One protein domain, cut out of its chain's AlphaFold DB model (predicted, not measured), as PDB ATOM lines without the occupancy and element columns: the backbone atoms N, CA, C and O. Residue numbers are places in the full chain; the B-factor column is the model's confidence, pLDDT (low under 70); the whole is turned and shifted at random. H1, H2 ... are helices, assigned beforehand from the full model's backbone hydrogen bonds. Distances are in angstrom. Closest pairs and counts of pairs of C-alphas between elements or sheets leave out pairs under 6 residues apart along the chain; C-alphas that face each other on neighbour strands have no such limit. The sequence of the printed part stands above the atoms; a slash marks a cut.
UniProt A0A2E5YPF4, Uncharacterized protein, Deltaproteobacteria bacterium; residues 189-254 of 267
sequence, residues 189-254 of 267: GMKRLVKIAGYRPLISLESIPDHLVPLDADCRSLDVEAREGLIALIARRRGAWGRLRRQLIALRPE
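Overview. This is residues 189 to 254 of the 267 residues of an uncharacterized protein of Deltaproteobacteria bacterium (UniProt A0A2E5YPF4). A small helical hairpin, H2 and H3, has a third helix, H1, set crosswise to H2, and a long loop, residues 199 to 223, runs from H1 to the hairpin. The printed part has 66 residues with three named helices, H1, H2 and H3 in chain order, and no named strand; its class is all helix. It is compact, with a radius of gyration of the C-alphas of 10.8 A, and elongated, spanning 33 by 21 by 20 A.

Along the chain. H1, residues 189 to 198, starts at C-alpha 189 (243.156, 255.368, 141.001) and is 14.4 A long. H2, residues 224 to 234, measures 15.3 A. H3, residues 239 to 250, measures 16.9 A and ends at C-alpha 250 (227.542, 245.771, 142.245).

Arrangement. H1 and H2 touch, about perpendicular at 84 degrees; their closest C-alphas, of Ala 197 and Ala 226, are 5.5 A apart. H2 and H3, a hairpin, touch at a shallow tilt of 31 degrees, opposite ways; their closest C-alphas, of Ile 231 and Arg 245, are 5.8 A apart. H1 and H3 are apart. In H1, H2 and H3 every O i to N i+4 pair is within hydrogen-bond range.

Size, cuts and confidence. The C-alphas farthest apart, of Leu 202 and Glu 254, are 33.7 A apart. The printed part has no cut. The link from H1 to H2 is long, 25 residues. Residues 200 to 202 and 253 to 254 have pLDDT under 70.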
ATOM      1  N   GLY A 189     244.405 255.792 140.350       87.81
ATOM      2  CA  GLY A 189     243.156 255.368 141.001       87.81
ATOM      3  C   GLY A 189     243.220 253.941 141.560       87.81
ATOM      4  O   GLY A 189     242.959 253.729 142.745       87.81
ATOM      5  N   MET A 190     243.688 252.976 140.762       86.69
ATOM      6  CA  MET A 190     243.821 251.582 141.205       86.69
ATOM      7  C   MET A 190     244.838 251.412 142.346       86.69
ATOM      8  O   MET A 190     244.568 250.722 143.328       86.69
ATOM      9  N   LYS A 191     245.990 252.093 142.280       86.94
ATOM     10  CA  LYS A 191     247.005 252.032 143.347       86.94
ATOM     11  C   LYS A 191     246.521 252.689 144.642       86.94
ATOM     12  O   LYS A 191     246.836 252.190 145.720       86.94
ATOM     13  N   ARG A 192     245.736 253.774 144.563       88.56
ATOM     14  CA  ARG A 192     245.071 254.372 145.736       88.56
ATOM     15  C   ARG A 192     244.113 253.383 146.372       88.56
ATOM     16  O   ARG A 192     244.130 253.221 147.583       88.56
ATOM     17  N   LEU A 193     243.301 252.725 145.552       86.38
ATOM     18  CA  LEU A 193     242.250 251.820 145.993       86.38
ATOM     19  C   LEU A 193     242.835 250.585 146.705       86.38
ATOM     20  O   LEU A 193     242.404 250.268 147.811       86.38
ATOM     21  N   VAL A 194     243.905 249.993 146.160       85.25
ATOM     22  CA  VAL A 194     244.690 248.938 146.833       85.25
ATOM     23  C   VAL A 194     245.332 249.452 148.126       85.25
ATOM     24  O   VAL A 194     245.249 248.794 149.162       85.25
ATOM     25  N   LYS A 195     245.933 250.651 148.108       85.81
ATOM     26  CA  LYS A 195     246.561 251.236 149.304       85.81
ATOM     27  C   LYS A 195     245.547 251.490 150.420       85.81
ATOM     28  O   LYS A 195     245.861 251.214 151.568       85.81
ATOM     29  N   ILE A 196     244.343 251.970 150.098       85.69
ATOM     30  CA  ILE A 196     243.249 252.190 151.058       85.69
ATOM     31  C   ILE A 196     242.716 250.852 151.594       85.69
ATOM     32  O   ILE A 196     242.426 250.765 152.783       85.69
ATOM     33  N   ALA A 197     242.624 249.814 150.755       80.12
ATOM     34  CA  ALA A 197     242.176 248.479 151.166       80.12
ATOM     35  C   ALA A 197     243.150 247.802 152.143       80.12
ATOM     36  O   ALA A 197     242.722 247.181 153.112       80.12
ATOM     37  N   GLY A 198     244.459 247.955 151.908       75.62
ATOM     38  CA  GLY A 198     245.513 247.372 152.744       75.62
ATOM     39  C   GLY A 198     245.869 248.178 154.001       75.62
ATOM     40  O   GLY A 198     246.584 247.677 154.868       75.62
ATOM     41  N   TYR A 199     245.400 249.423 154.132       70.44
ATOM     42  CA  TYR A 199     245.716 250.289 155.272       70.44
ATOM     43  C   TYR A 199     244.677 250.160 156.401       70.44
ATOM     44  O   TYR A 199     243.566 250.683 156.309       70.44
ATOM     45  N   ARG A 200     245.060 249.560 157.537       60.34
ATOM     46  CA  ARG A 200     244.393 249.802 158.837       60.34
ATOM     47  C   ARG A 200     244.902 251.130 159.441       60.34
ATOM     48  O   ARG A 200     246.023 251.538 159.146       60.34
ATOM     49  N   PRO A 201     244.083 251.888 160.193       58.75
ATOM     50  CA  PRO A 201     243.959 253.325 159.960       58.75
ATOM     51  C   PRO A 201     245.093 254.153 160.580       58.75
ATOM     52  O   PRO A 201     245.143 254.352 161.790       58.75
ATOM     53  N   LEU A 202     245.926 254.741 159.718       59.56
ATOM     54  CA  LEU A 202     246.747 255.917 160.043       59.56
ATOM     55  C   LEU A 202     245.942 257.229 159.923       59.56
ATOM     56  O   LEU A 202     246.252 258.205 160.604       59.56
ATOM     57  N   ILE A 203     244.869 257.244 159.118       70.88
ATOM     58  CA  ILE A 203     243.943 258.377 158.960       70.88
ATOM     59  C   ILE A 203     242.487 257.895 158.898       70.88
ATOM     60  O   ILE A 203     242.204 256.818 158.376       70.88
ATOM     61  N   SER A 204     241.549 258.694 159.417       81.25
ATOM     62  CA  SER A 204     240.113 258.443 159.217       81.25
ATOM     63  C   SER A 204     239.765 258.617 157.738       81.25
ATOM     64  O   SER A 204     240.215 259.583 157.123       81.25
ATOM     65  N   LEU A 205     238.917 257.746 157.177       82.31
ATOM     66  CA  LEU A 205     238.422 257.898 155.798       82.31
ATOM     67  C   LEU A 205     237.733 259.253 155.558       82.31
ATOM     68  O   LEU A 205     237.749 259.762 154.444       82.31
ATOM     69  N   GLU A 206     237.177 259.869 156.604       81.06
ATOM     70  CA  GLU A 206     236.573 261.210 156.542       81.06
ATOM     71  C   GLU A 206     237.594 262.321 156.283       81.06
ATOM     72  O   GLU A 206     237.238 263.414 155.861       81.06
ATOM     73  N   SER A 207     238.873 262.055 156.547       83.31
ATOM     74  CA  SER A 207     239.955 263.004 156.292       83.31
ATOM     75  C   SER A 207     240.458 262.979 154.849       83.31
ATOM     76  O   SER A 207     241.303 263.801 154.510       83.31
ATOM     77  N   ILE A 208     239.982 262.046 154.019       86.88
ATOM     78  CA  ILE A 208     240.355 261.944 152.608       86.88
ATOM     79  C   ILE A 208     239.362 262.783 151.785       86.88
ATOM     80  O   ILE A 208     238.172 262.463 151.786       86.88
ATOM     81  N   PRO A 209     239.818 263.837 151.082       88.62
ATOM     82  CA  PRO A 209     238.966 264.648 150.217       88.62
ATOM     83  C   PRO A 209     238.311 263.841 149.090       88.62
ATOM     84  O   PRO A 209     238.918 262.920 148.543       88.62
ATOM     85  N   ASP A 210     237.120 264.263 148.660       89.06
ATOM     86  CA  ASP A 210     236.330 263.584 147.620       89.06
ATOM     87  C   ASP A 210     237.089 263.360 146.299       89.06
ATOM     88  O   ASP A 210     236.892 262.334 145.654       89.06
ATOM     89  N   HIS A 211     237.984 264.274 145.908       87.81
ATOM     90  CA  HIS A 211     238.779 264.155 144.677       87.81
ATOM     91  C   HIS A 211     239.891 263.093 144.753       87.81
ATOM     92  O   HIS A 211     240.434 262.691 143.727       87.81
ATOM     93  N   LEU A 212     240.245 262.636 145.959       88.31
ATOM     94  CA  LEU A 212     241.198 261.542 146.160       88.31
ATOM     95  C   LEU A 212     240.515 260.176 146.236       88.31
ATOM     96  O   LEU A 212     241.212 259.160 146.202       88.31
ATOM     97  N   VAL A 213     239.179 260.135 146.293       90.06
ATOM     98  CA  VAL A 213     238.414 258.887 146.243       90.06
ATOM     99  C   VAL A 213     238.491 258.319 144.819       90.06
ATOM    100  O   VAL A 213     238.051 258.987 143.883       90.06
ATOM    101  N   PRO A 214     239.033 257.103 144.631       87.62
ATOM    102  CA  PRO A 214     239.304 256.532 143.310       87.62
ATOM    103  C   PRO A 214     238.028 255.982 142.647       87.62
ATOM    104  O   PRO A 214     237.827 254.776 142.563       87.62
ATOM    105  N   LEU A 215     237.135 256.877 142.214       86.88
ATOM    106  CA  LEU A 215     235.879 256.536 141.523       86.88
ATOM    107  C   LEU A 215     236.083 256.067 140.075       86.88
ATOM    108  O   LEU A 215     235.181 255.467 139.492       86.88
ATOM    109  N   ASP A 216     237.241 256.395 139.512       83.19
ATOM    110  CA  ASP A 216     237.725 256.056 138.175       83.19
ATOM    111  C   ASP A 216     238.445 254.699 138.124       83.19
ATOM    112  O   ASP A 216     238.769 254.208 137.044       83.19
ATOM    113  N   ALA A 217     238.715 254.084 139.278       85.12
ATOM    114  CA  ALA A 217     239.429 252.819 139.351       85.12
ATOM    115  C   ALA A 217     238.548 251.631 138.940       85.12
ATOM    116  O   ALA A 217     237.406 251.498 139.388       85.12
ATOM    117  N   ASP A 218     239.116 250.714 138.151       85.44
ATOM    118  CA  ASP A 218     238.456 249.454 137.817       85.44
ATOM    119  C   ASP A 218     238.419 248.522 139.037       85.44
ATOM    120  O   ASP A 218     239.344 247.764 139.333       85.44
ATOM    121  N   CYS A 219     237.303 248.583 139.762       83.38
ATOM    122  CA  CYS A 219     237.063 247.794 140.964       83.38
ATOM    123  C   CYS A 219     237.009 246.275 140.700       83.38
ATOM    124  O   CYS A 219     237.044 245.499 141.656       83.38
ATOM    125  N   ARG A 220     236.926 245.828 139.434       81.88
ATOM    126  CA  ARG A 220     236.919 244.399 139.068       81.88
ATOM    127  C   ARG A 220     238.267 243.734 139.307       81.88
ATOM    128  O   ARG A 220     238.303 242.540 139.584       81.88
ATOM    129  N   SER A 221     239.351 244.505 139.232       82.50
ATOM    130  CA  SER A 221     240.721 244.022 139.412       82.50
ATOM    131  C   SER A 221     241.120 243.813 140.877       82.50
ATOM    132  O   SER A 221     242.238 243.380 141.141       82.50
ATOM    133  N   LEU A 222     240.247 244.136 141.837       84.25
ATOM    134  CA  LEU A 222     240.462 243.792 143.240       84.25
ATOM    135  C   LEU A 222     240.104 242.339 143.532       84.25
ATOM    136  O   LEU A 222     239.047 241.867 143.103       84.25
ATOM    137  N   ASP A 223     240.898 241.690 144.383       87.50
ATOM    138  CA  ASP A 223     240.494 240.438 145.013       87.50
ATOM    139  C   ASP A 223     239.245 240.620 145.908       87.50
ATOM    140  O   ASP A 223     238.824 241.733 146.255       87.50
ATOM    141  N   VAL A 224     238.592 239.500 146.220       85.62
ATOM    142  CA  VAL A 224     237.326 239.486 146.970       85.62
ATOM    143  C   VAL A 224     237.526 239.979 148.408       85.62
ATOM    144  O   VAL A 224     236.675 240.698 148.926       85.62
ATOM    145  N   GLU A 225     238.659 239.660 149.033       85.94
ATOM    146  CA  GLU A 225     238.952 240.014 150.425       85.94
ATOM    147  C   GLU A 225     239.144 241.528 150.598       85.94
ATOM    148  O   GLU A 225     238.508 242.148 151.450       85.94
ATOM    149  N   ALA A 226     239.944 242.156 149.737       83.88
ATOM    150  CA  ALA A 226     240.171 243.595 149.694       83.88
ATOM    151  C   ALA A 226     238.876 244.360 149.396       83.88
ATOM    152  O   ALA A 226     238.626 245.425 149.966       83.88
ATOM    153  N   ARG A 227     238.019 243.809 148.529       88.38
ATOM    154  CA  ARG A 227     236.713 244.390 148.195       88.38
ATOM    155  C   ARG A 227     235.760 244.370 149.384       88.38
ATOM    156  O   ARG A 227     235.180 245.406 149.710       88.38
ATOM    157  N   GLU A 228     235.625 243.230 150.054       87.25
ATOM    158  CA  GLU A 228     234.796 243.101 151.257       87.25
ATOM    159  C   GLU A 228     235.349 243.936 152.417       87.25
ATOM    160  O   GLU A 228     234.595 244.652 153.085       87.25
ATOM    161  N   GLY A 229     236.673 243.953 152.580       86.62
ATOM    162  CA  GLY A 229     237.375 244.820 153.520       86.62
ATOM    163  C   GLY A 229     237.069 246.298 153.285       86.62
ATOM    164  O   GLY A 229     236.727 247.009 154.230       86.62
ATOM    165  N   LEU A 230     237.093 246.766 152.033       87.00
ATOM    166  CA  LEU A 230     236.717 248.136 151.675       87.00
ATOM    167  C   LEU A 230     235.232 248.429 151.904       87.00
ATOM    168  O   LEU A 230     234.899 249.501 152.407       87.00
ATOM    169  N   ILE A 231     234.326 247.509 151.562       88.38
ATOM    170  CA  ILE A 231     232.882 247.688 151.795       88.38
ATOM    171  C   ILE A 231     232.603 247.840 153.295       88.38
ATOM    172  O   ILE A 231     231.858 248.747 153.692       88.38
ATOM    173  N   ALA A 232     233.217 246.990 154.122       87.31
ATOM    174  CA  ALA A 232     233.126 247.055 155.575       87.31
ATOM    175  C   ALA A 232     233.761 248.343 156.119       87.31
ATOM    176  O   ALA A 232     233.141 249.041 156.922       87.31
ATOM    177  N   LEU A 233     234.951 248.704 155.627       86.00
ATOM    178  CA  LEU A 233     235.674 249.903 156.040       86.00
ATOM    179  C   LEU A 233     234.888 251.174 155.712       86.00
ATOM    180  O   LEU A 233     234.801 252.052 156.568       86.00
ATOM    181  N   ILE A 234     234.298 251.281 154.513       88.44
ATOM    182  CA  ILE A 234     233.468 252.420 154.087       88.44
ATOM    183  C   ILE A 234     232.165 252.482 154.895       88.44
ATOM    184  O   ILE A 234     231.706 253.583 155.222       88.44
ATOM    185  N   ALA A 235     231.595 251.330 155.260       87.38
ATOM    186  CA  ALA A 235     230.370 251.207 156.043       87.38
ATOM    187  C   ALA A 235     229.196 252.004 155.432       87.38
ATOM    188  O   ALA A 235     228.860 251.829 154.262       87.38
ATOM    189  N   ARG A 236     228.536 252.875 156.206       86.81
ATOM    190  CA  ARG A 236     227.356 253.658 155.779       86.81
ATOM    191  C   ARG A 236     227.689 255.089 155.326       86.81
ATOM    192  O   ARG A 236     226.817 255.958 155.350       86.81
ATOM    193  N   ARG A 237     228.939 255.366 154.938       85.56
ATOM    194  CA  ARG A 237     229.356 256.717 154.518       85.56
ATOM    195  C   ARG A 237     228.672 257.163 153.217       85.56
ATOM    196  O   ARG A 237     228.354 256.355 152.344       85.56
ATOM    197  N   ARG A 238     228.434 258.475 153.105       88.62
ATOM    198  CA  ARG A 238     227.760 259.141 151.971       88.62
ATOM    199  C   ARG A 238     228.787 259.770 151.009       88.62
ATOM    200  O   ARG A 238     229.987 259.583 151.178       88.62
ATOM    201  N   GLY A 239     228.323 260.477 149.976       90.56
ATOM    202  CA  GLY A 239     229.196 261.207 149.042       90.56
ATOM    203  C   GLY A 239     230.009 260.297 148.114       90.56
ATOM    204  O   GLY A 239     229.503 259.264 147.663       90.56
ATOM    205  N   ALA A 240     231.258 260.681 147.824       90.31
ATOM    206  CA  ALA A 240     232.167 259.912 146.971       90.31
ATOM    207  C   ALA A 240     232.396 258.486 147.498       90.31
ATOM    208  O   ALA A 240     232.263 257.523 146.747       90.31
ATOM    209  N   TRP A 241     232.591 258.324 148.808       91.69
ATOM    210  CA  TRP A 241     232.712 257.008 149.444       91.69
ATOM    211  C   TRP A 241     231.471 256.130 149.257       91.69
ATOM    212  O   TRP A 241     231.581 254.941 148.967       91.69
ATOM    213  N   GLY A 242     230.278 256.720 149.359       90.69
ATOM    214  CA  GLY A 242     229.026 256.006 149.105       90.69
ATOM    215  C   GLY A 242     228.871 255.564 147.645       90.69
ATOM    216  O   GLY A 242     228.315 254.496 147.391       90.69
ATOM    217  N   ARG A 243     229.372 256.360 146.687       91.50
ATOM    218  CA  ARG A 243     229.415 255.986 145.260       91.50
ATOM    219  C   ARG A 243     230.367 254.815 145.026       91.50
ATOM    220  O   ARG A 243     229.940 253.825 144.438       91.50
ATOM    221  N   LEU A 244     231.584 254.891 145.564       90.69
ATOM    222  CA  LEU A 244     232.574 253.815 145.474       90.69
ATOM    223  C   LEU A 244     232.040 252.510 146.080       90.69
ATOM    224  O   LEU A 244     232.108 251.453 145.462       90.69
ATOM    225  N   ARG A 245     231.407 252.579 147.258       91.88
ATOM    226  CA  ARG A 245     230.786 251.404 147.889       91.88
ATOM    227  C   ARG A 245     229.731 250.748 146.999       91.88
ATOM    228  O   ARG A 245     229.664 249.525 146.960       91.88
ATOM    229  N   ARG A 246     228.899 251.528 146.300       91.62
ATOM    230  CA  ARG A 246     227.902 250.968 145.372       91.62
ATOM    231  C   ARG A 246     228.560 250.258 144.191       91.62
ATOM    232  O   ARG A 246     228.102 249.178 143.842       91.62
ATOM    233  N   GLN A 247     229.635 250.821 143.634       90.06
ATOM    234  CA  GLN A 247     230.419 250.162 142.582       90.06
ATOM    235  C   GLN A 247     231.000 248.829 143.077       90.06
ATOM    236  O   GLN A 247     230.867 247.822 142.395       90.06
ATOM    237  N   LEU A 248     231.563 248.796 144.290       89.88
ATOM    238  CA  LEU A 248     232.119 247.573 144.883       89.88
ATOM    239  C   LEU A 248     231.043 246.501 145.140       89.88
ATOM    240  O   LEU A 248     231.276 245.329 144.861       89.88
ATOM    241  N   ILE A 249     229.862 246.893 145.636       90.81
ATOM    242  CA  ILE A 249     228.740 245.970 145.893       90.81
ATOM    243  C   ILE A 249     228.166 245.399 144.598       90.81
ATOM    244  O   ILE A 249     227.856 244.215 144.557       90.81
ATOM    245  N   ALA A 250     228.051 246.213 143.543       88.62
ATOM    246  CA  ALA A 250     227.542 245.771 142.245       88.62
ATOM    247  C   ALA A 250     228.415 244.686 141.588       88.62
ATOM    248  O   ALA A 250     227.974 244.023 140.657       88.62
ATOM    249  N   LEU A 251     229.651 244.510 142.063       85.00
ATOM    250  CA  LEU A 251     230.581 243.487 141.599       85.00
ATOM    251  C   LEU A 251     230.602 242.243 142.496       85.00
ATOM    252  O   LEU A 251     231.445 241.371 142.284       85.00
ATOM    253  N   ARG A 252     229.751 242.151 143.527       82.06
ATOM    254  CA  ARG A 252     229.630 240.914 144.307       82.06
ATOM    255  C   ARG A 252     229.101 239.801 143.395       82.06
ATOM    256  O   ARG A 252     228.127 240.045 142.684       82.06
ATOM    257  N   PRO A 253     229.720 238.608 143.390       67.81
ATOM    258  CA  PRO A 253     229.152 237.473 142.677       67.81
ATOM    259  C   PRO A 253     227.753 237.180 143.235       67.81
ATOM    260  O   PRO A 253     227.554 237.216 144.450       67.81
ATOM    261  N   GLU A 254     226.786 236.910 142.357       54.34
ATOM    262  CA  GLU A 254     225.446 236.428 142.715       54.34
ATOM    263  C   GLU A 254     225.529 234.989 143.252       54.34
ATOM    264  O   GLU A 254     225.026 234.047 142.653       54.34
TER     265      GLU A 254